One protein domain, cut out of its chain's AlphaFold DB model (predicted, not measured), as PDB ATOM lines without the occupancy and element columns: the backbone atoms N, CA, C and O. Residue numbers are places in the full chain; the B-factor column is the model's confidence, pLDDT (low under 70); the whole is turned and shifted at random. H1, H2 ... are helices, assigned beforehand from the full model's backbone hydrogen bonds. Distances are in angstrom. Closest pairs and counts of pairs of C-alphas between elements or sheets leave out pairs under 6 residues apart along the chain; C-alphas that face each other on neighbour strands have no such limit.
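Overview. This is residues 407 to 448 of the 566 residues of the protein "Guanylate cyclase" of Stomoxys calcitrans (UniProt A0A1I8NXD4). One long helix, H1, makes nearly the whole length of a rod, and at its far end the printed part turns back into a short helix, H2, like a small hook. Most of H1, residues 407 to 429, sticks out free. The printed part has 42 residues, with two named helices in the order H1, H2 and no named strand, and its class is all helix. It is extended, with a radius of gyration of the C-alphas of 14.7 A and spans of 45 by 18 by 8 A.

Arrangement. H1, residues 407 to 436, is joined by a tight link of 2 residues to H2, residues 439 to 446. The two helices are close but not clearly touching; their closest C-alphas, those of Tyr 434 and Ala 442, are 6.6 A apart. They run opposite ways at a steep tilt of 49 degrees. In H1 and H2 every O i to N i+4 pair is within hydrogen-bond range.

Along the chain. H1 begins at C-alpha 407, (171.977, 251.775, 199.090), and measures 43.2 A to C-alpha 436, (197.776, 230.215, 171.912). H2 measures 10.3 A and ends at C-alpha 446, (184.448, 230.205, 173.334).

Size, cuts and confidence. The two C-alphas farthest apart, those of Tyr 407 and Pro 438, are 45.0 A apart. The printed part has no cut. Its mean pLDDT is 74.9, and residues 407 to 409, 411 to 413, 435 and 437 are under 70.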
ATOM      1  N   TYR A 407     171.376 253.112 199.091       62.75
ATOM      2  CA  TYR A 407     171.977 251.775 199.090       62.75
ATOM      3  C   TYR A 407     171.847 251.089 197.728       62.75
ATOM      4  O   TYR A 407     172.796 250.427 197.313       62.75
ATOM      5  N   ALA A 408     170.714 251.234 197.037       66.50
ATOM      6  CA  ALA A 408     170.518 250.694 195.695       66.50
ATOM      7  C   ALA A 408     171.496 251.332 194.699       66.50
ATOM      8  O   ALA A 408     172.184 250.598 193.998       66.50
ATOM      9  N   ASN A 409     171.651 252.656 194.736       66.00
ATOM     10  CA  ASN A 409     172.588 253.396 193.887       66.00
ATOM     11  C   ASN A 409     174.048 253.021 194.181       66.00
ATOM     12  O   ASN A 409     174.837 252.806 193.263       66.00
ATOM     13  N   ASN A 410     174.416 252.883 195.459       70.19
ATOM     14  CA  ASN A 410     175.756 252.427 195.842       70.19
ATOM     15  C   ASN A 410     176.020 250.993 195.360       70.19
ATOM     16  O   ASN A 410     177.126 250.677 194.924       70.19
ATOM     17  N   LEU A 411     175.013 250.118 195.435       66.81
ATOM     18  CA  LEU A 411     175.126 248.744 194.956       66.81
ATOM     19  C   LEU A 411     175.203 248.689 193.428       66.81
ATOM     20  O   LEU A 411     175.951 247.878 192.898       66.81
ATOM     21  N   GLU A 412     174.453 249.540 192.732       68.44
ATOM     22  CA  GLU A 412     174.478 249.663 191.277       68.44
ATOM     23  C   GLU A 412     175.849 250.139 190.796       68.44
ATOM     24  O   GLU A 412     176.450 249.476 189.955       68.44
ATOM     25  N   SER A 413     176.407 251.178 191.424       67.12
ATOM     26  CA  SER A 413     177.773 251.638 191.154       67.12
ATOM     27  C   SER A 413     178.808 250.531 191.389       67.12
ATOM     28  O   SER A 413     179.710 250.337 190.576       67.12
ATOM     29  N   LEU A 414     178.647 249.743 192.455       70.25
ATOM     30  CA  LEU A 414     179.535 248.617 192.736       70.25
ATOM     31  C   LEU A 414     179.371 247.472 191.721       70.25
ATOM     32  O   LEU A 414     180.354 246.839 191.333       70.25
ATOM     33  N   VAL A 415     178.141 247.178 191.288       70.75
ATOM     34  CA  VAL A 415     177.864 246.183 190.240       70.75
ATOM     35  C   VAL A 415     178.465 246.638 188.919       70.75
ATOM     36  O   VAL A 415     179.051 245.813 188.220       70.75
ATOM     37  N   GLU A 416     178.367 247.920 188.588       74.31
ATOM     38  CA  GLU A 416     178.967 248.503 187.393       74.31
ATOM     39  C   GLU A 416     180.496 248.365 187.425       74.31
ATOM     40  O   GLU A 416     181.065 247.768 186.509       74.31
ATOM     41  N   GLU A 417     181.146 248.750 188.529       77.62
ATOM     42  CA  GLU A 417     182.597 248.595 188.714       77.62
ATOM     43  C   GLU A 417     183.035 247.126 188.579       77.62
ATOM     44  O   GLU A 417     184.027 246.798 187.919       77.62
ATOM     45  N   LYS A 418     182.282 246.194 189.175       72.00
ATOM     46  CA  LYS A 418     182.588 244.758 189.087       72.00
ATOM     47  C   LYS A 418     182.341 244.190 187.699       72.00
ATOM     48  O   LYS A 418     183.106 243.336 187.252       72.00
ATOM     49  N   THR A 419     181.302 244.653 187.016       75.75
ATOM     50  CA  THR A 419     181.011 244.261 185.633       75.75
ATOM     51  C   THR A 419     182.119 244.756 184.707       75.75
ATOM     52  O   THR A 419     182.555 244.014 183.825       75.75
ATOM     53  N   GLU A 420     182.646 245.953 184.957       85.69
ATOM     54  CA  GLU A 420     183.797 246.494 184.243       85.69
ATOM     55  C   GLU A 420     185.065 245.669 184.509       85.69
ATOM     56  O   GLU A 420     185.698 245.214 183.554       85.69
ATOM     57  N   GLN A 421     185.386 245.370 185.774       82.31
ATOM     58  CA  GLN A 421     186.524 244.511 186.142       82.31
ATOM     59  C   GLN A 421     186.438 243.133 185.475       82.31
ATOM     60  O   GLN A 421     187.405 242.680 184.857       82.31
ATOM     61  N   LEU A 422     185.263 242.500 185.517       78.44
ATOM     62  CA  LEU A 422     185.017 241.229 184.840       78.44
ATOM     63  C   LEU A 422     185.218 241.357 183.324       78.44
ATOM     64  O   LEU A 422     185.765 240.451 182.697       78.44
ATOM     65  N   SER A 423     184.794 242.469 182.718       80.00
ATOM     66  CA  SER A 423     184.967 242.706 181.282       80.00
ATOM     67  C   SER A 423     186.442 242.841 180.889       80.00
ATOM     68  O   SER A 423     186.851 242.314 179.851       80.00
ATOM     69  N   ILE A 424     187.251 243.489 181.732       84.69
ATOM     70  CA  ILE A 424     188.694 243.652 181.535       84.69
ATOM     71  C   ILE A 424     189.388 242.296 181.660       84.69
ATOM     72  O   ILE A 424     190.187 241.923 180.799       84.69
ATOM     73  N   GLU A 425     189.051 241.519 182.689       73.75
ATOM     74  CA  GLU A 425     189.639 240.198 182.911       73.75
ATOM     75  C   GLU A 425     189.220 239.192 181.830       73.75
ATOM     76  O   GLU A 425     190.041 238.402 181.354       73.75
ATOM     77  N   LYS A 426     187.981 239.294 181.333       80.12
ATOM     78  CA  LYS A 426     187.513 238.535 180.170       80.12
ATOM     79  C   LYS A 426     188.315 238.882 178.915       80.12
ATOM     80  O   LYS A 426     188.819 237.967 178.271       80.12
ATOM     81  N   LYS A 427     188.497 240.171 178.599       82.38
ATOM     82  CA  LYS A 427     189.312 240.615 177.447       82.38
ATOM     83  C   LYS A 427     190.748 240.107 177.536       82.38
ATOM     84  O   LYS A 427     191.252 239.548 176.569       82.38
ATOM     85  N   ARG A 428     191.379 240.225 178.708       82.44
ATOM     86  CA  ARG A 428     192.739 239.713 178.942       82.44
ATOM     87  C   ARG A 428     192.823 238.204 178.707       82.44
ATOM     88  O   ARG A 428     193.776 237.722 178.101       82.44
ATOM     89  N   THR A 429     191.821 237.458 179.170       78.06
ATOM     90  CA  THR A 429     191.747 236.005 178.964       78.06
ATOM     91  C   THR A 429     191.573 235.649 177.486       78.06
ATOM     92  O   THR A 429     192.246 234.749 176.989       78.06
ATOM     93  N   GLU A 430     190.712 236.371 176.765       79.94
ATOM     94  CA  GLU A 430     190.509 236.194 175.322       79.94
ATOM     95  C   GLU A 430     191.784 236.511 174.527       79.94
ATOM     96  O   GLU A 430     192.161 235.743 173.646       79.94
ATOM     97  N   GLU A 431     192.501 237.584 174.869       79.62
ATOM     98  CA  GLU A 431     193.787 237.932 174.253       79.62
ATOM     99  C   GLU A 431     194.840 236.839 174.447       79.62
ATOM    100  O   GLU A 431     195.489 236.437 173.479       79.62
ATOM    101  N   LEU A 432     194.973 236.304 175.664       78.00
ATOM    102  CA  LEU A 432     195.862 235.171 175.935       78.00
ATOM    103  C   LEU A 432     195.454 233.927 175.133       78.00
ATOM    104  O   LEU A 432     196.315 233.220 174.611       78.00
ATOM    105  N   LEU A 433     194.153 233.668 174.983       75.56
ATOM    106  CA  LEU A 433     193.664 232.558 174.166       75.56
ATOM    107  C   LEU A 433     194.054 232.736 172.691       75.56
ATOM    108  O   LEU A 433     194.515 231.778 172.070       75.56
ATOM    109  N   TYR A 434     193.951 233.954 172.154       73.62
ATOM    110  CA  TYR A 434     194.374 234.276 170.788       73.62
ATOM    111  C   TYR A 434     195.897 234.208 170.576       73.62
ATOM    112  O   TYR A 434     196.341 234.034 169.444       73.62
ATOM    113  N   GLN A 435     196.708 234.299 171.637       68.25
ATOM    114  CA  GLN A 435     198.157 234.044 171.566       68.25
ATOM    115  C   GLN A 435     198.491 232.544 171.472       68.25
ATOM    116  O   GLN A 435     199.584 232.157 171.039       68.25
ATOM    117  N   VAL A 436     197.573 231.672 171.900       70.00
ATOM    118  CA  VAL A 436     197.776 230.215 171.912       70.00
ATOM    119  C   VAL A 436     197.100 229.526 170.734       70.00
ATOM    120  O   VAL A 436     197.677 228.585 170.187       70.00
ATOM    121  N   LEU A 437     195.923 229.998 170.328       68.50
ATOM    122  CA  LEU A 437     195.086 229.393 169.296       68.50
ATOM    123  C   LEU A 437     194.694 230.417 168.216       68.50
ATOM    124  O   LEU A 437     194.451 231.581 168.534       68.50
ATOM    125  N   PRO A 438     194.557 229.993 166.945       71.62
ATOM    126  CA  PRO A 438     194.021 230.845 165.887       71.62
ATOM    127  C   PRO A 438     192.636 231.394 166.244       71.62
ATOM    128  O   PRO A 438     191.805 230.674 166.804       71.62
ATOM    129  N   ARG A 439     192.356 232.644 165.849       73.44
ATOM    130  CA  ARG A 439     191.076 233.320 166.132       73.44
ATOM    131  C   ARG A 439     189.839 232.477 165.782       73.44
ATOM    132  O   ARG A 439     188.999 232.349 166.664       73.44
ATOM    133  N   PRO A 440     189.730 231.839 164.597       74.44
ATOM    134  CA  PRO A 440     188.539 231.056 164.247       74.44
ATOM    135  C   PRO A 440     188.274 229.890 165.211       74.44
ATOM    136  O   PRO A 440     187.140 229.658 165.620       74.44
ATOM    137  N   VAL A 441     189.341 229.202 165.630       75.06
ATOM    138  CA  VAL A 441     189.287 228.065 166.560       75.06
ATOM    139  C   VAL A 441     188.951 228.546 167.972       75.06
ATOM    140  O   VAL A 441     188.088 227.978 168.635       75.06
ATOM    141  N   ALA A 442     189.591 229.627 168.425       78.25
ATOM    142  CA  ALA A 442     189.326 230.227 169.728       78.25
ATOM    143  C   ALA A 442     187.872 230.716 169.852       78.25
ATOM    144  O   ALA A 442     187.240 230.474 170.877       78.25
ATOM    145  N   THR A 443     187.309 231.346 168.813       78.38
ATOM    146  CA  THR A 443     185.913 231.817 168.820       78.38
ATOM    147  C   THR A 443     184.912 230.659 168.878       78.38
ATOM    148  O   THR A 443     183.968 230.727 169.664       78.38
ATOM    149  N   GLN A 444     185.134 229.578 168.124       77.31
ATOM    150  CA  GLN A 444     184.287 228.375 168.181       77.31
ATOM    151  C   GLN A 444     184.353 227.693 169.556       77.31
ATOM    152  O   GLN A 444     183.323 227.335 170.127       77.31
ATOM    153  N   LEU A 445     185.549 227.594 170.148       76.44
ATOM    154  CA  LEU A 445     185.718 227.050 171.499       76.44
ATOM    155  C   LEU A 445     185.055 227.930 172.570       76.44
ATOM    156  O   LEU A 445     184.425 227.400 173.485       76.44
ATOM    157  N   LEU A 446     185.141 229.260 172.448       75.62
ATOM    158  CA  LEU A 446     184.448 230.205 173.334       75.62
ATOM    159  C   LEU A 446     182.918 230.107 173.206       75.62
ATOM    160  O   LEU A 446     182.213 230.299 174.198       75.62
ATOM    161  N   ALA A 447     182.407 229.770 172.019       79.56
ATOM    162  CA  ALA A 447     180.990 229.483 171.780       79.56
ATOM    163  C   ALA A 447     180.553 228.094 172.294       79.56
ATOM    164  O   ALA A 447     179.356 227.810 172.357       79.56
ATOM    165  N   GLY A 448     181.497 227.244 172.717       76.25
ATOM    166  CA  GLY A 448     181.235 225.873 173.164       76.25
ATOM    167  C   GLY A 448     180.993 224.886 172.019       76.25
ATOM    168  O   GLY A 448     180.450 223.805 172.251       76.25
TER     169      GLY A 448